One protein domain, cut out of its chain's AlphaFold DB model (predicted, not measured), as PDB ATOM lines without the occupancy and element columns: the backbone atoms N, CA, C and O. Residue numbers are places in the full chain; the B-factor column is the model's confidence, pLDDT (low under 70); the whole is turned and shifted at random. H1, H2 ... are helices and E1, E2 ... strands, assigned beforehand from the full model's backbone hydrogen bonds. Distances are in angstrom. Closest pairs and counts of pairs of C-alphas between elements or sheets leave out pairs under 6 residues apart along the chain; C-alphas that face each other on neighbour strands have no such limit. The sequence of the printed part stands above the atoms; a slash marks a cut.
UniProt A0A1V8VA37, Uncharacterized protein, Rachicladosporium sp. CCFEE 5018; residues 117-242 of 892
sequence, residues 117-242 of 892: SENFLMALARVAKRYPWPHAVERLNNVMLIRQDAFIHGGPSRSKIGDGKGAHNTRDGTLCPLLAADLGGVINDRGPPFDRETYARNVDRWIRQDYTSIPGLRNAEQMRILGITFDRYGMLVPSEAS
ATOM      1  N   SER A 117     176.556 232.498 330.701       91.94
ATOM      2  CA  SER A 117     177.884 232.045 330.251       91.94
ATOM      3  C   SER A 117     178.719 231.410 331.374       91.94
ATOM      4  O   SER A 117     178.558 231.736 332.549       91.94
ATOM      5  N   GLU A 118     179.669 230.544 331.011       91.88
ATOM      6  CA  GLU A 118     180.594 229.909 331.963       91.88
ATOM      7  C   GLU A 118     181.418 230.941 332.754       91.88
ATOM      8  O   GLU A 118     181.533 230.830 333.970       91.88
ATOM      9  N   ASN A 119     181.900 232.005 332.098       92.44
ATOM     10  CA  ASN A 119     182.630 233.095 332.759       92.44
ATOM     11  C   ASN A 119     181.762 233.871 333.763       92.44
ATOM     12  O   ASN A 119     182.249 234.245 334.830       92.44
ATOM     13  N   PHE A 120     180.481 234.094 333.445       94.69
ATOM     14  CA  PHE A 120     179.527 234.702 334.376       94.69
ATOM     15  C   PHE A 120     179.306 233.792 335.589       94.69
ATOM     16  O   PHE A 120     179.432 234.247 336.721       94.69
ATOM     17  N   LEU A 121     179.059 232.497 335.369       95.50
ATOM     18  CA  LEU A 121     178.836 231.535 336.451       95.50
ATOM     19  C   LEU A 121     180.085 231.310 337.313       95.50
ATOM     20  O   LEU A 121     179.963 231.219 338.531       95.50
ATOM     21  N   MET A 122     181.285 231.316 336.727       95.44
ATOM     22  CA  MET A 122     182.546 231.307 337.474       95.44
ATOM     23  C   MET A 122     182.656 232.516 338.410       95.44
ATOM     24  O   MET A 122     183.089 232.374 339.553       95.44
ATOM     25  N   ALA A 123     182.293 233.710 337.934       96.12
ATOM     26  CA  ALA A 123     182.296 234.913 338.756       96.12
ATOM     27  C   ALA A 123     181.214 234.834 339.850       96.12
ATOM     28  O   ALA A 123     181.502 235.071 341.022       96.12
ATOM     29  N   LEU A 124     180.004 234.399 339.499       96.88
ATOM     30  CA  LEU A 124     178.884 234.249 340.426       96.88
ATOM     31  C   LEU A 124     179.208 233.260 341.558       96.88
ATOM     32  O   LEU A 124     179.017 233.582 342.724       96.88
ATOM     33  N   ALA A 125     179.809 232.111 341.236       95.75
ATOM     34  CA  ALA A 125     180.260 231.119 342.213       95.75
ATOM     35  C   ALA A 125     181.354 231.656 343.157       95.75
ATOM     36  O   ALA A 125     181.412 231.262 344.320       95.75
ATOM     37  N   ARG A 126     182.207 232.589 342.700       96.00
ATOM     38  CA  ARG A 126     183.183 233.278 343.569       96.00
ATOM     39  C   ARG A 126     182.508 234.266 344.522       96.00
ATOM     40  O   ARG A 126     182.934 234.357 345.669       96.00
ATOM     41  N   VAL A 127     181.465 234.972 344.077       96.19
ATOM     42  CA  VAL A 127     180.649 235.836 344.951       96.19
ATOM     43  C   VAL A 127     179.900 234.981 345.978       96.19
ATOM     44  O   VAL A 127     179.986 235.264 347.169       96.19
ATOM     45  N   ALA A 128     179.264 233.890 345.545       96.00
ATOM     46  CA  ALA A 128     178.507 232.980 346.403       96.00
ATOM     47  C   ALA A 128     179.368 232.257 347.447       96.00
ATOM     48  O   ALA A 128     178.968 232.146 348.602       96.00
ATOM     49  N   LYS A 129     180.600 231.862 347.093       92.69
ATOM     50  CA  LYS A 129     181.570 231.321 348.061       92.69
ATOM     51  C   LYS A 129     182.079 232.369 349.069       92.69
ATOM     52  O   LYS A 129     182.560 231.989 350.133       92.69
ATOM     53  N   ARG A 130     182.021 233.670 348.749       94.19
ATOM     54  CA  ARG A 130     182.531 234.759 349.609       94.19
ATOM     55  C   ARG A 130     181.447 235.395 350.487       94.19
ATOM     56  O   ARG A 130     181.787 235.928 351.539       94.19
ATOM     57  N   TYR A 131     180.176 235.351 350.076       93.19
ATOM     58  CA  TYR A 131     179.069 236.023 350.763       93.19
ATOM     59  C   TYR A 131     177.777 235.177 350.764       93.19
ATOM     60  O   TYR A 131     177.311 234.784 349.689       93.19
ATOM     61  N   PRO A 132     177.135 234.948 351.928       91.50
ATOM     62  CA  PRO A 132     175.794 234.362 351.984       91.50
ATOM     63  C   PRO A 132     174.758 235.341 351.411       91.50
ATOM     64  O   PRO A 132     175.006 236.552 351.363       91.50
ATOM     65  N   TRP A 133     173.591 234.832 350.996       94.94
ATOM     66  CA  TRP A 133     172.630 235.580 350.167       94.94
ATOM     67  C   TRP A 133     172.334 237.025 350.623       94.94
ATOM     68  O   TRP A 133     172.467 237.913 349.781       94.94
ATOM     69  N   PRO A 134     172.019 237.323 351.904       89.44
ATOM     70  CA  PRO A 134     171.675 238.688 352.317       89.44
ATOM     71  C   PRO A 134     172.810 239.695 352.076       89.44
ATOM     72  O   PRO A 134     172.584 240.777 351.545       89.44
ATOM     73  N   HIS A 135     174.054 239.316 352.378       88.94
ATOM     74  CA  HIS A 135     175.219 240.174 352.138       88.94
ATOM     75  C   HIS A 135     175.641 240.198 350.665       88.94
ATOM     76  O   HIS A 135     176.225 241.181 350.209       88.94
ATOM     77  N   ALA A 136     175.354 239.135 349.911       94.69
ATOM     78  CA  ALA A 136     175.578 239.115 348.474       94.69
ATOM     79  C   ALA A 136     174.631 240.079 347.748       94.69
ATOM     80  O   ALA A 136     175.099 240.885 346.948       94.69
ATOM     81  N   VAL A 137     173.326 240.036 348.040       94.62
ATOM     82  CA  VAL A 137     172.327 240.846 347.329       94.62
ATOM     83  C   VAL A 137     172.480 242.342 347.624       94.62
ATOM     84  O   VAL A 137     172.484 243.130 346.682       94.62
ATOM     85  N   GLU A 138     172.756 242.742 348.873       88.31
ATOM     86  CA  GLU A 138     173.067 244.144 349.207       88.31
ATOM     87  C   GLU A 138     174.306 244.651 348.430       88.31
ATOM     88  O   GLU A 138     174.286 245.731 347.832       88.31
ATOM     89  N   ARG A 139     175.374 243.841 348.347       92.94
ATOM     90  CA  ARG A 139     176.581 244.167 347.563       92.94
ATOM     91  C   ARG A 139     176.300 244.261 346.063       92.94
ATOM     92  O   ARG A 139     176.747 245.214 345.429       92.94
ATOM     93  N   LEU A 140     175.573 243.296 345.500       94.88
ATOM     94  CA  LEU A 140     175.223 243.233 344.076       94.88
ATOM     95  C   LEU A 140     174.346 244.425 343.663       94.88
ATOM     96  O   LEU A 140     174.643 245.084 342.666       94.88
ATOM     97  N   ASN A 141     173.340 244.762 344.475       94.25
ATOM     98  CA  ASN A 141     172.501 245.943 344.291       94.25
ATOM     99  C   ASN A 141     173.335 247.229 344.272       94.25
ATOM    100  O   ASN A 141     173.152 248.050 343.380       94.25
ATOM    101  N   ASN A 142     174.300 247.386 345.186       90.19
ATOM    102  CA  ASN A 142     175.170 248.564 345.212       90.19
ATOM    103  C   ASN A 142     175.969 248.743 343.901       90.19
ATOM    104  O   ASN A 142     176.069 249.864 343.407       90.19
ATOM    105  N   VAL A 143     176.490 247.668 343.288       92.38
ATOM    106  CA  VAL A 143     177.180 247.786 341.983       92.38
ATOM    107  C   VAL A 143     176.199 248.061 340.838       92.38
ATOM    108  O   VAL A 143     176.515 248.831 339.933       92.38
ATOM    109  N   MET A 144     174.993 247.486 340.882       93.25
ATOM    110  CA  MET A 144     173.949 247.757 339.887       93.25
ATOM    111  C   MET A 144     173.429 249.201 339.948       93.25
ATOM    112  O   MET A 144     173.194 249.785 338.893       93.25
ATOM    113  N   LEU A 145     173.321 249.798 341.140       88.62
ATOM    114  CA  LEU A 145     173.000 251.219 341.322       88.62
ATOM    115  C   LEU A 145     174.095 252.107 340.717       88.62
ATOM    116  O   LEU A 145     173.790 252.967 339.903       88.62
ATOM    117  N   ILE A 146     175.374 251.831 341.001       87.44
ATOM    118  CA  ILE A 146     176.513 252.549 340.391       87.44
ATOM    119  C   ILE A 146     176.515 252.413 338.854       87.44
ATOM    120  O   ILE A 146     176.837 253.363 338.140       87.44
ATOM    121  N   ARG A 147     176.122 251.252 338.313       90.25
ATOM    122  CA  ARG A 147     175.962 251.060 336.861       90.25
ATOM    123  C   ARG A 147     174.805 251.890 336.294       90.25
ATOM    124  O   ARG A 147     174.953 252.484 335.229       90.25
ATOM    125  N   GLN A 148     173.672 251.914 336.993       89.38
ATOM    126  CA  GLN A 148     172.487 252.683 336.613       89.38
ATOM    127  C   GLN A 148     172.761 254.196 336.673       89.38
ATOM    128  O   GLN A 148     172.325 254.929 335.790       89.38
ATOM    129  N   ASP A 149     173.551 254.646 337.646       84.69
ATOM    130  CA  ASP A 149     174.041 256.021 337.783       84.69
ATOM    131  C   ASP A 149     174.887 256.449 336.584       84.69
ATOM    132  O   ASP A 149     174.607 257.455 335.930       84.69
ATOM    133  N   ALA A 150     175.866 255.615 336.225       85.69
ATOM    134  CA  ALA A 150     176.699 255.828 335.051       85.69
ATOM    135  C   ALA A 150     175.901 255.782 333.734       85.69
ATOM    136  O   ALA A 150     176.329 256.397 332.761       85.69
ATOM    137  N   PHE A 151     174.762 255.082 333.686       85.88
ATOM    138  CA  PHE A 151     173.854 255.090 332.536       85.88
ATOM    139  C   PHE A 151     173.044 256.396 332.453       85.88
ATOM    140  O   PHE A 151     173.028 257.031 331.399       85.88
ATOM    141  N   ILE A 152     172.426 256.831 333.559       83.38
ATOM    142  CA  ILE A 152     171.619 258.066 333.636       83.38
ATOM    143  C   ILE A 152     172.461 259.297 333.280       83.38
ATOM    144  O   ILE A 152     172.046 260.117 332.464       83.38
ATOM    145  N   HIS A 153     173.673 259.396 333.827       83.25
ATOM    146  CA  HIS A 153     174.573 260.532 333.609       83.25
ATOM    147  C   HIS A 153     175.368 260.465 332.286       83.25
ATOM    148  O   HIS A 153     176.354 261.182 332.118       83.25
ATOM    149  N   GLY A 154     174.977 259.603 331.336       85.50
ATOM    150  CA  GLY A 154     175.602 259.515 330.007       85.50
ATOM    151  C   GLY A 154     177.051 259.007 330.007       85.50
ATOM    152  O   GLY A 154     177.799 259.243 329.055       85.50
ATOM    153  N   GLY A 155     177.462 258.324 331.075       82.44
ATOM    154  CA  GLY A 155     178.793 257.755 331.245       82.44
ATOM    155  C   GLY A 155     179.079 256.556 330.324       82.44
ATOM    156  O   GLY A 155     178.245 256.126 329.525       82.44
ATOM    157  N   PRO A 156     180.280 255.956 330.426       74.19
ATOM    158  CA  PRO A 156     180.707 254.884 329.522       74.19
ATOM    159  C   PRO A 156     179.903 253.576 329.670       74.19
ATOM    160  O   PRO A 156     179.972 252.715 328.789       74.19
ATOM    161  N   SER A 157     179.126 253.414 330.748       71.62
ATOM    162  CA  SER A 157     178.242 252.264 330.964       71.62
ATOM    163  C   SER A 157     176.925 252.413 330.194       71.62
ATOM    164  O   SER A 157     175.933 252.918 330.712       71.62
ATOM    165  N   ARG A 158     176.889 251.914 328.956       72.88
ATOM    166  CA  ARG A 158     175.716 252.002 328.061       72.88
ATOM    167  C   ARG A 158     174.574 251.008 328.349       72.88
ATOM    168  O   ARG A 158     173.706 250.854 327.497       72.88
ATOM    169  N   SER A 159     174.569 250.331 329.498       85.12
ATOM    170  CA  SER A 159     173.527 249.359 329.868       85.12
ATOM    171  C   SER A 159     172.832 249.757 331.166       85.12
ATOM    172  O   SER A 159     173.458 249.763 332.230       85.12
ATOM    173  N   LYS A 160     171.520 249.999 331.072       88.81
ATOM    174  CA  LYS A 160     170.579 250.003 332.198       88.81
ATOM    175  C   LYS A 160     170.626 248.655 332.934       88.81
ATOM    176  O   LYS A 160     171.034 247.634 332.373       88.81
ATOM    177  N   ILE A 161     170.131 248.606 334.168       90.12
ATOM    178  CA  ILE A 161     169.635 247.352 334.758       90.12
ATOM    179  C   ILE A 161     168.597 246.739 333.799       90.12
ATOM    180  O   ILE A 161     167.618 247.395 333.454       90.12
ATOM    181  N   GLY A 162     168.854 245.506 333.342       83.75
ATOM    182  CA  GLY A 162     168.063 244.783 332.332       83.75
ATOM    183  C   GLY A 162     168.636 244.785 330.903       83.75
ATOM    184  O   GLY A 162     168.476 243.790 330.196       83.75
ATOM    185  N   ASP A 163     169.370 245.823 330.487       78.31
ATOM    186  CA  ASP A 163     169.757 246.048 329.077       78.31
ATOM    187  C   ASP A 163     171.053 245.316 328.680       78.31
ATOM    188  O   ASP A 163     172.047 245.894 328.219       78.31
ATOM    189  N   GLY A 164     171.063 244.003 328.914       69.44
ATOM    190  CA  GLY A 164     172.182 243.115 328.629       69.44
ATOM    191  C   GLY A 164     171.934 242.209 327.423       69.44
ATOM    192  O   GLY A 164     170.943 241.489 327.361       69.44
ATOM    193  N   LYS A 165     172.929 242.071 326.534       59.78
ATOM    194  CA  LYS A 165     172.925 241.008 325.498       59.78
ATOM    195  C   LYS A 165     172.921 239.573 326.067       59.78
ATOM    196  O   LYS A 165     172.719 238.632 325.308       59.78
ATOM    197  N   GLY A 166     173.146 239.408 327.375       54.47
ATOM    198  CA  GLY A 166     172.947 238.155 328.117       54.47
ATOM    199  C   GLY A 166     171.584 238.028 328.818       54.47
ATOM    200  O   GLY A 166     171.311 236.976 329.386       54.47
ATOM    201  N   ALA A 167     170.741 239.065 328.787       52.12
ATOM    202  CA  ALA A 167     169.408 239.076 329.389       52.12
ATOM    203  C   ALA A 167     168.314 238.752 328.351       52.12
ATOM    204  O   ALA A 167     167.503 237.863 328.576       52.12
ATOM    205  N   HIS A 168     168.341 239.382 327.169       45.62
ATOM    206  CA  HIS A 168     167.259 239.306 326.163       45.62
ATOM    207  C   HIS A 168     167.092 237.961 325.406       45.62
ATOM    208  O   HIS A 168     166.449 237.936 324.359       45.62
ATOM    209  N   ASN A 169     167.691 236.861 325.873       46.53
ATOM    210  CA  ASN A 169     167.627 235.538 325.224       46.53
ATOM    211  C   ASN A 169     166.857 234.483 326.041       46.53
ATOM    212  O   ASN A 169     166.751 233.338 325.597       46.53
ATOM    213  N   THR A 170     166.334 234.838 327.217       52.66
ATOM    214  CA  THR A 170     165.426 233.976 327.977       52.66
ATOM    215  C   THR A 170     164.030 234.013 327.351       52.66
ATOM    216  O   THR A 170     163.588 235.040 326.835       52.66
ATOM    217  N   ARG A 171     163.352 232.861 327.289       49.81
ATOM    218  CA  ARG A 171     162.136 232.713 326.465       49.81
ATOM    219  C   ARG A 171     160.888 233.297 327.127       49.81
ATOM    220  O   ARG A 171     159.957 233.680 326.421       49.81
ATOM    221  N   ASP A 172     160.914 233.377 328.452       53.38
ATOM    222  CA  ASP A 172     159.733 233.555 329.295       53.38
ATOM    223  C   ASP A 172     159.744 234.903 330.052       53.38
ATOM    224  O   ASP A 172     158.901 235.157 330.905       53.38
ATOM    225  N   GLY A 173     160.666 235.809 329.695       56.09
ATOM    226  CA  GLY A 173     160.698 237.204 330.157       56.09
ATOM    227  C   GLY A 173     161.484 237.464 331.446       56.09
ATOM    228  O   GLY A 173     161.740 238.620 331.772       56.09
ATOM    229  N   THR A 174     161.928 236.423 332.152       56.97
ATOM    230  CA  THR A 174     162.801 236.531 333.330       56.97
ATOM    231  C   THR A 174     164.200 237.014 332.931       56.97
ATOM    232  O   THR A 174     165.041 236.260 332.435       56.97
ATOM    233  N   LEU A 175     164.451 238.315 333.110       70.69
ATOM    234  CA  LEU A 175     165.734 238.957 332.815       70.69
ATOM    235  C   LEU A 175     166.683 238.834 334.013       70.69
ATOM    236  O   LEU A 175     166.412 239.379 335.080       70.69
ATOM    237  N   CYS A 176     167.850 238.213 333.825       89.25
ATOM    238  CA  CYS A 176     168.954 238.331 334.783       89.25
ATOM    239  C   CYS A 176     169.409 239.807 334.856       89.25
ATOM    240  O   CYS A 176     169.923 240.316 333.855       89.25
ATOM    241  N   PRO A 177     169.277 240.509 336.003       92.44
ATOM    242  CA  PRO A 177     169.611 241.936 336.096       92.44
ATOM    243  C   PRO A 177     171.129 242.193 336.141       92.44
ATOM    244  O   PRO A 177     171.591 243.316 335.909       92.44
ATOM    245  N   LEU A 178     171.904 241.142 336.428       94.00
ATOM    246  CA  LEU A 178     173.352 241.171 336.587       94.00
ATOM    247  C   LEU A 178     174.100 241.018 335.259       94.00
ATOM    248  O   LEU A 178     173.775 240.172 334.426       94.00
ATOM    249  N   LEU A 179     175.194 241.764 335.131       92.56
ATOM    250  CA  LEU A 179     176.234 241.586 334.123       92.56
ATOM    251  C   LEU A 179     177.505 241.025 334.776       92.56
ATOM    252  O   LEU A 179     177.770 241.217 335.962       92.56
ATOM    253  N   ALA A 180     178.363 240.388 333.975       92.75
ATOM    254  CA  ALA A 180     179.657 239.883 334.453       92.75
ATOM    255  C   ALA A 180     180.580 240.995 335.007       92.75
ATOM    256  O   ALA A 180     181.463 240.712 335.815       92.75
ATOM    257  N   ALA A 181     180.359 242.253 334.605       92.50
ATOM    258  CA  ALA A 181     181.054 243.420 335.140       92.50
ATOM    259  C   ALA A 181     180.710 243.676 336.619       92.50
ATOM    260  O   ALA A 181     181.620 243.907 337.414       92.50
ATOM    261  N   ASP A 182     179.437 243.561 337.009       94.62
ATOM    262  CA  ASP A 182     178.983 243.779 338.391       94.62
ATOM    263  C   ASP A 182     179.592 242.733 339.331       94.62
ATOM    264  O   ASP A 182     180.096 243.057 340.406       94.62
ATOM    265  N   LEU A 183     179.612 241.472 338.878       96.06
ATOM    266  CA  LEU A 183     180.266 240.364 339.576       96.06
ATOM    267  C   LEU A 183     181.771 240.614 339.714       96.06
ATOM    268  O   LEU A 183     182.337 240.392 340.781       96.06
ATOM    269  N   GLY A 184     182.413 241.133 338.662       94.50
ATOM    270  CA  GLY A 184     183.790 241.624 338.720       94.50
ATOM    271  C   GLY A 184     183.978 242.718 339.775       94.50
ATOM    272  O   GLY A 184     184.958 242.674 340.515       94.50
ATOM    273  N   GLY A 185     183.019 243.638 339.906       92.81
ATOM    274  CA  GLY A 185     182.961 244.636 340.974       92.81
ATOM    275  C   GLY A 185     182.930 244.003 342.368       92.81
ATOM    276  O   GLY A 185     183.827 244.262 343.164       92.81
ATOM    277  N   VAL A 186     181.972 243.114 342.651       94.12
ATOM    278  CA  VAL A 186     181.844 242.460 343.975       94.12
ATOM    279  C   VAL A 186     183.040 241.551 344.313       94.12
ATOM    280  O   VAL A 186     183.422 241.434 345.478       94.12
ATOM    281  N   ILE A 187     183.671 240.918 343.319       95.00
ATOM    282  CA  ILE A 187     184.890 240.112 343.521       95.00
ATOM    283  C   ILE A 187     186.095 241.004 343.830       95.00
ATOM    284  O   ILE A 187     186.848 240.709 344.758       95.00
ATOM    285  N   ASN A 188     186.286 242.072 343.052       92.38
ATOM    286  CA  ASN A 188     187.424 242.979 343.197       92.38
ATOM    287  C   ASN A 188     187.251 243.980 344.344       92.38
ATOM    288  O   ASN A 188     188.220 244.653 344.695       92.38
ATOM    289  N   ASP A 189     186.065 244.053 344.953       83.25
ATOM    290  CA  ASP A 189     185.843 244.839 346.155       83.25
ATOM    291  C   ASP A 189     186.697 244.307 347.323       83.25
ATOM    292  O   ASP A 189     186.434 243.268 347.953       83.25
ATOM    293  N   ARG A 190     187.781 245.050 347.556       68.88
ATOM    294  CA  ARG A 190     188.689 244.984 348.705       68.88
ATOM    295  C   ARG A 190     188.449 246.146 349.677       68.88
ATOM    296  O   ARG A 190     189.308 246.414 350.511       68.88
ATOM    297  N   GLY A 191     187.335 246.862 349.531       60.88
ATOM    298  CA  GLY A 191     186.913 247.894 350.463       60.88
ATOM    299  C   GLY A 191     186.707 247.347 351.881       60.88
ATOM    300  O   GLY A 191     186.792 246.132 352.108       60.88
ATOM    301  N   PRO A 192     186.443 248.240 352.850       57.00
ATOM    302  CA  PRO A 192     186.163 247.847 354.228       57.00
ATOM    303  C   PRO A 192     185.016 246.818 354.311       57.00
ATOM    304  O   PRO A 192     184.226 246.687 353.367       57.00
ATOM    305  N   PRO A 193     184.898 246.073 355.431       63.28
ATOM    306  CA  PRO A 193     183.731 245.228 355.677       63.28
ATOM    307  C   PRO A 193     182.454 246.030 355.406       63.28
ATOM    308  O   PRO A 193     182.349 247.189 355.802       63.28
ATOM    309  N   PHE A 194     181.534 245.424 354.651       63.75
ATOM    310  CA  PHE A 194     180.414 246.128 354.029       63.75
ATOM    311  C   PHE A 194     179.483 246.681 355.099       63.75
ATOM    312  O   PHE A 194     178.691 245.951 355.693       63.75
ATOM    313  N   ASP A 195     179.627 247.974 355.349       71.75
ATOM    314  CA  ASP A 195     178.817 248.693 356.307       71.75
ATOM    315  C   ASP A 195     177.384 248.810 355.774       71.75
ATOM    316  O   ASP A 195     177.123 249.396 354.717       71.75
ATOM    317  N   ARG A 196     176.443 248.257 356.541       66.50
ATOM    318  CA  ARG A 196     175.021 248.277 356.214       66.50
ATOM    319  C   ARG A 196     174.439 249.686 356.282       66.50
ATOM    320  O   ARG A 196     173.518 249.984 355.527       66.50
ATOM    321  N   GLU A 197     175.006 250.576 357.098       67.06
ATOM    322  CA  GLU A 197     174.674 251.998 357.054       67.06
ATOM    323  C   GLU A 197     175.205 252.655 355.782       67.06
ATOM    324  O   GLU A 197     174.580 253.583 355.292       67.06
ATOM    325  N   THR A 198     176.334 252.218 355.220       66.38
ATOM    326  CA  THR A 198     176.845 252.715 353.931       66.38
ATOM    327  C   THR A 198     175.989 252.199 352.780       66.38
ATOM    328  O   THR A 198     175.709 252.969 351.868       66.38
ATOM    329  N   TYR A 199     175.489 250.960 352.831       70.25
ATOM    330  CA  TYR A 199     174.477 250.492 351.874       70.25
ATOM    331  C   TYR A 199     173.176 251.283 351.996       70.25
ATOM    332  O   TYR A 199     172.709 251.827 351.000       70.25
ATOM    333  N   ALA A 200     172.632 251.421 353.209       66.88
ATOM    334  CA  ALA A 200     171.423 252.199 353.454       66.88
ATOM    335  C   ALA A 200     171.601 253.660 353.018       66.88
ATOM    336  O   ALA A 200     170.773 254.162 352.271       66.88
ATOM    337  N   ARG A 201     172.714 254.315 353.380       67.50
ATOM    338  CA  ARG A 201     173.061 255.676 352.936       67.50
ATOM    339  C   ARG A 201     173.334 255.767 351.441       67.50
ATOM    340  O   ARG A 201     173.088 256.823 350.884       67.50
ATOM    341  N   ASN A 202     173.841 254.727 350.780       63.38
ATOM    342  CA  ASN A 202     173.993 254.734 349.327       63.38
ATOM    343  C   ASN A 202     172.627 254.613 348.655       63.38
ATOM    344  O   ASN A 202     172.318 255.465 347.839       63.38
ATOM    345  N   VAL A 203     171.792 253.641 349.032       66.00
ATOM    346  CA  VAL A 203     170.417 253.487 348.522       66.00
ATOM    347  C   VAL A 203     169.604 254.763 348.767       66.00
ATOM    348  O   VAL A 203     169.032 255.304 347.830       66.00
ATOM    349  N   ASP A 204     169.625 255.296 349.989       62.41
ATOM    350  CA  ASP A 204     168.930 256.522 350.396       62.41
ATOM    351  C   ASP A 204     169.495 257.787 349.724       62.41
ATOM    352  O   ASP A 204     168.727 258.636 349.278       62.41
ATOM    353  N   ARG A 205     170.819 257.908 349.551       66.19
ATOM    354  CA  ARG A 205     171.418 258.989 348.744       66.19
ATOM    355  C   ARG A 205     170.996 258.871 347.283       66.19
ATOM    356  O   ARG A 205     170.675 259.881 346.676       66.19
ATOM    357  N   TRP A 206     170.991 257.665 346.726       64.44
ATOM    358  CA  TRP A 206     170.713 257.431 345.311       64.44
ATOM    359  C   TRP A 206     169.234 257.651 344.966       64.44
ATOM    360  O   TRP A 206     168.907 258.210 343.927       64.44
ATOM    361  N   ILE A 207     168.355 257.330 345.913       58.09
ATOM    362  CA  ILE A 207     166.964 257.787 345.982       58.09
ATOM    363  C   ILE A 207     166.872 259.327 346.011       58.09
ATOM    364  O   ILE A 207     166.058 259.910 345.302       58.09
ATOM    365  N   ARG A 208     167.693 260.009 346.820       53.44
ATOM    366  CA  ARG A 208     167.606 261.468 347.046       53.44
ATOM    367  C   ARG A 208     168.353 262.347 346.033       53.44
ATOM    368  O   ARG A 208     168.160 263.561 346.074       53.44
ATOM    369  N   GLN A 209     169.214 261.803 345.171       50.03
ATOM    370  CA  GLN A 209     170.031 262.609 344.257       50.03
ATOM    371  C   GLN A 209     169.236 263.103 343.035       50.03
ATOM    372  O   GLN A 209     168.617 262.328 342.315       50.03
ATOM    373  N   ASP A 210     169.290 264.422 342.833       41.75
ATOM    374  CA  ASP A 210     169.033 265.233 341.630       41.75
ATOM    375  C   ASP A 210     167.718 265.058 340.832       41.75
ATOM    376  O   ASP A 210     167.429 265.864 339.947       41.75
ATOM    377  N   TYR A 211     166.813 264.167 341.249       47.25
ATOM    378  CA  TYR A 211     165.380 264.224 340.902       47.25
ATOM    379  C   TYR A 211     164.581 265.211 341.782       47.25
ATOM    380  O   TYR A 211     163.361 265.316 341.678       47.25
ATOM    381  N   THR A 212     165.271 265.985 342.623       40.78
ATOM    382  CA  THR A 212     164.723 267.023 343.522       40.78
ATOM    383  C   THR A 212     164.086 268.214 342.799       40.78
ATOM    384  O   THR A 212     163.421 269.034 343.431       40.78
ATOM    385  N   SER A 213     164.242 268.300 341.475       41.53
ATOM    386  CA  SER A 213     163.543 269.244 340.594       41.53
ATOM    387  C   SER A 213     162.050 268.933 340.404       41.53
ATOM    388  O   SER A 213     161.333 269.767 339.857       41.53
ATOM    389  N   ILE A 214     161.566 267.778 340.885       44.44
ATOM    390  CA  ILE A 214     160.145 267.411 340.925       44.44
ATOM    391  C   ILE A 214     159.697 267.306 342.399       44.44
ATOM    392  O   ILE A 214     159.946 266.286 343.047       44.44
ATOM    393  N   PRO A 215     159.049 268.341 342.968       32.19
ATOM    394  CA  PRO A 215     158.597 268.314 344.359       32.19
ATOM    395  C   PRO A 215     157.518 267.249 344.615       32.19
ATOM    396  O   PRO A 215     156.554 267.148 343.861       32.19
ATOM    397  N   GLY A 216     157.645 266.509 345.723       43.72
ATOM    398  CA  GLY A 216     156.585 265.644 346.275       43.72
ATOM    399  C   GLY A 216     156.765 264.129 346.105       43.72
ATOM    400  O   GLY A 216     156.083 263.371 346.787       43.72
ATOM    401  N   LEU A 217     157.689 263.669 345.256       36.81
ATOM    402  CA  LEU A 217     157.905 262.236 345.008       36.81
ATOM    403  C   LEU A 217     158.631 261.531 346.168       36.81
ATOM    404  O   LEU A 217     159.629 262.038 346.682       36.81
ATOM    405  N   ARG A 218     158.178 260.322 346.528       52.50
ATOM    406  CA  ARG A 218     158.846 259.446 347.514       52.50
ATOM    407  C   ARG A 218     159.747 258.387 346.861       52.50
ATOM    408  O   ARG A 218     159.607 258.053 345.687       52.50
ATOM    409  N   ASN A 219     160.581 257.758 347.689       51.81
ATOM    410  CA  ASN A 219     161.559 256.712 347.367       51.81
ATOM    411  C   ASN A 219     161.086 255.648 346.353       51.81
ATOM    412  O   ASN A 219     161.785 255.342 345.385       51.81
ATOM    413  N   ALA A 220     159.899 255.070 346.566       48.94
ATOM    414  CA  ALA A 220     159.344 254.033 345.689       48.94
ATOM    415  C   ALA A 220     158.933 254.577 344.308       48.94
ATOM    416  O   ALA A 220     158.986 253.867 343.304       48.94
ATOM    417  N   GLU A 221     158.554 255.849 344.245       48.56
ATOM    418  CA  GLU A 221     158.090 256.517 343.033       48.56
ATOM    419  C   GLU A 221     159.259 257.029 342.183       48.56
ATOM    420  O   GLU A 221     159.220 256.955 340.958       48.56
ATOM    421  N   GLN A 222     160.365 257.410 342.824       56.56
ATOM    422  CA  GLN A 222     161.640 257.665 342.153       56.56
ATOM    423  C   GLN A 222     162.206 256.375 341.530       56.56
ATOM    424  O   GLN A 222     162.591 256.378 340.361       56.56
ATOM    425  N   MET A 223     162.154 255.235 342.235       54.59
ATOM    426  CA  MET A 223     162.480 253.928 341.631       54.59
ATOM    427  C   MET A 223     161.544 253.575 340.459       54.59
ATOM    428  O   MET A 223     162.016 253.092 339.426       54.59
ATOM    429  N   ARG A 224     160.243 253.893 340.559       59.62
ATOM    430  CA  ARG A 224     159.268 253.737 339.461       59.62
ATOM    431  C   ARG A 224     159.623 254.600 338.238       59.62
ATOM    432  O   ARG A 224     159.572 254.079 337.127       59.62
ATOM    433  N   ILE A 225     160.040 255.857 338.422       60.44
ATOM    434  CA  ILE A 225     160.505 256.761 337.345       60.44
ATOM    435  C   ILE A 225     161.764 256.221 336.659       60.44
ATOM    436  O   ILE A 225     161.862 256.232 335.433       60.44
ATOM    437  N   LEU A 226     162.705 255.677 337.433       67.75
ATOM    438  CA  LEU A 226     163.901 255.010 336.907       67.75
ATOM    439  C   LEU A 226     163.603 253.641 336.269       67.75
ATOM    440  O   LEU A 226     164.460 253.042 335.609       67.75
ATOM    441  N   GLY A 227     162.376 253.143 336.436       81.81
ATOM    442  CA  GLY A 227     161.929 251.868 335.906       81.81
ATOM    443  C   GLY A 227     162.654 250.688 336.544       81.81
ATOM    444  O   GLY A 227     163.060 249.779 335.821       81.81
ATOM    445  N   ILE A 228     162.841 250.711 337.864       87.44
ATOM    446  CA  ILE A 228     163.433 249.625 338.656       87.44
ATOM    447  C   ILE A 228     162.588 249.328 339.905       87.44
ATOM    448  O   ILE A 228     161.794 250.155 340.345       87.44
ATOM    449  N   THR A 229     162.735 248.129 340.459       86.81
ATOM    450  CA  THR A 229     162.107 247.690 341.714       86.81
ATOM    451  C   THR A 229     162.988 246.640 342.388       86.81
ATOM    452  O   THR A 229     163.859 246.062 341.739       86.81
ATOM    453  N   PHE A 230     162.757 246.366 343.670       88.38
ATOM    454  CA  PHE A 230     163.224 245.121 344.279       88.38
ATOM    455  C   PHE A 230     162.299 243.959 343.889       88.38
ATOM    456  O   PHE A 230     161.101 244.166 343.674       88.38
ATOM    457  N   ASP A 231     162.858 242.755 343.807       90.31
ATOM    458  CA  ASP A 231     162.128 241.500 343.616       90.31
ATOM    459  C   ASP A 231     161.936 240.699 344.919       90.31
ATOM    460  O   ASP A 231     162.362 241.105 346.004       90.31
ATOM    461  N   ARG A 232     161.323 239.510 344.802       86.81
ATOM    462  CA  ARG A 232     161.017 238.602 345.924       86.81
ATOM    463  C   ARG A 232     162.235 238.046 346.679       86.81
ATOM    464  O   ARG A 232     162.059 237.386 347.698       86.81
ATOM    465  N   TYR A 233     163.455 238.249 346.182       92.56
ATOM    466  CA  TYR A 233     164.696 237.874 346.868       92.56
ATOM    467  C   TYR A 233     165.553 239.095 347.244       92.56
ATOM    468  O   TYR A 233     166.669 238.921 347.749       92.56
ATOM    469  N   GLY A 234     165.035 240.311 347.035       88.19
ATOM    470  CA  GLY A 234     165.667 241.579 347.380       88.19
ATOM    471  C   GLY A 234     166.649 242.116 346.336       88.19
ATOM    472  O   GLY A 234     167.412 243.027 346.661       88.19
ATOM    473  N   MET A 235     166.679 241.581 345.111       94.62
ATOM    474  CA  MET A 235     167.556 242.083 344.047       94.62
ATOM    475  C   MET A 235     166.871 243.189 343.239       94.62
ATOM    476  O   MET A 235     165.659 243.171 343.047       94.62
ATOM    477  N   LEU A 236     167.648 244.168 342.769       92.44
ATOM    478  CA  LEU A 236     167.151 245.209 341.868       92.44
ATOM    479  C   LEU A 236     166.935 244.654 340.455       92.44
ATOM    480  O   LEU A 236     167.881 244.219 339.797       92.44
ATOM    481  N   VAL A 237     165.696 244.743 339.978       91.00
ATOM    482  CA  VAL A 237     165.242 244.319 338.645       91.00
ATOM    483  C   VAL A 237     164.544 245.477 337.918       91.00
ATOM    484  O   VAL A 237     164.135 246.449 338.563       91.00
ATOM    485  N   PRO A 238     164.378 245.426 336.583       88.50
ATOM    486  CA  PRO A 238     163.538 246.384 335.870       88.50
ATOM    487  C   PRO A 238     162.087 246.310 336.360       88.50
ATOM    488  O   PRO A 238     161.526 245.225 336.492       88.50
ATOM    489  N   SER A 239     161.448 247.458 336.582       82.69
ATOM    490  CA  SER A 239     160.006 247.500 336.850       82.69
ATOM    491  C   SER A 239     159.240 247.133 335.575       82.69
ATOM    492  O   SER A 239     159.577 247.639 334.499       82.69
ATOM    493  N   GLU A 240     158.189 246.312 335.682       71.38
ATOM    494  CA  GLU A 240     157.371 245.876 334.536       71.38
ATOM    495  C   GLU A 240     156.814 247.044 333.712       71.38
ATOM    496  O   GLU A 240     156.753 246.967 332.484       71.38
ATOM    497  N   ALA A 241     156.480 248.155 334.376       55.88
ATOM    498  CA  ALA A 241     156.029 249.384 333.726       55.88
ATOM    499  C   ALA A 241     157.067 249.941 332.732       55.88
ATOM    500  O   ALA A 241     156.694 250.535 331.728       55.88
ATOM    501  N   SER A 242     158.362 249.704 332.970       54.38
ATOM    502  CA  SER A 242     159.452 250.129 332.080       54.38
ATOM    503  C   SER A 242     159.811 249.116 330.990       54.38
ATOM    504  O   SER A 242     160.486 249.479 330.032       54.38
TER     505      SER A 242
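Overview. This is residues 117 to 242 of the 892 residues of an uncharacterized protein of Rachicladosporium sp. CCFEE 5018 (UniProt A0A1V8VA37). The long helix H2 runs through the middle, with H3 packed on it on one side, H4 on another, and the small strand hairpin E1 E2 near it on a third. H1 packs on H3 at one end of the whole, and at the other end H5 lies beside E1 and meets the last part of H4; a long loop, residues 153 to 179, joins H2 to H3. The printed part has 126 residues, with five named helices followed by two short named strands, E1 and E2, which make an antiparallel sheet. The class is mostly helix. The whole is compact and rounded, with a radius of gyration of the C-alphas of 14.7 A and spans of 45 by 38 by 30 A.

Along the chain. H1, residues 118 to 130, begins with C-alpha 118 at (180.594, 229.909, 331.963) and is 18.4 A long. H2, residues 133 to 152, is the longest helix, 27.9 A, and ends with C-alpha 152 at (171.619, 258.066, 333.636). H3 holds residues 180 to 188, 12.1 A. H4 holds residues 196 to 208, 17.7 A. H5 holds residues 219 to 226, 10.9 A. E1, residues 228 to 230, is 7.2 A long. E2, residues 236 to 238, is 7.1 A long, and its C-alpha 238 is at (163.538, 246.384, 335.870).

Arrangement. H2 touches H3 with residues 139 to 144 alone, opposite ways at a steep tilt of 59 degrees; the closest C-alphas, of Val 143 and Asp 182, are 5.7 A apart. H2 touches H4 with residues 138 to 145 alone, the same way at a shallow tilt of 30 degrees, closest at the C-alphas of Asn 142 and Tyr 199, 7.0 A. The closest C-alphas of H2 and E2, those of Asn 141 and Leu 236, are 5.9 A apart. H1 touches H3, closest at the C-alphas of Phe 120 and Ala 180, 5.2 A; they run the same way at a shallow tilt of 33 degrees, only just short of steep. H4 touches H5 with residues 204 to 208 alone, at a steep tilt of 60 degrees, closest at the C-alphas of Ile 207 and Asn 219, 5.7 A. E1 and E2 form a hairpin, antiparallel at 138 degrees, with N 229 and O 237 within hydrogen-bond range at 2.9 A. In H1, H2, H3, H4 and H5 every O i to N i+4 pair is within hydrogen-bond range. H1 and H5 are apart, as are H3 and H4.

Size, cuts and confidence. The two C-alphas farthest apart, those of Glu 118 and Pro 215, are 46.0 A apart. The printed part has no cut. The link from H2 to H3, 27 residues, is long. The mean pLDDT of the printed part is 76.3, and 48 residues are under 70, among them residues 164 to 174 and 200 to 226.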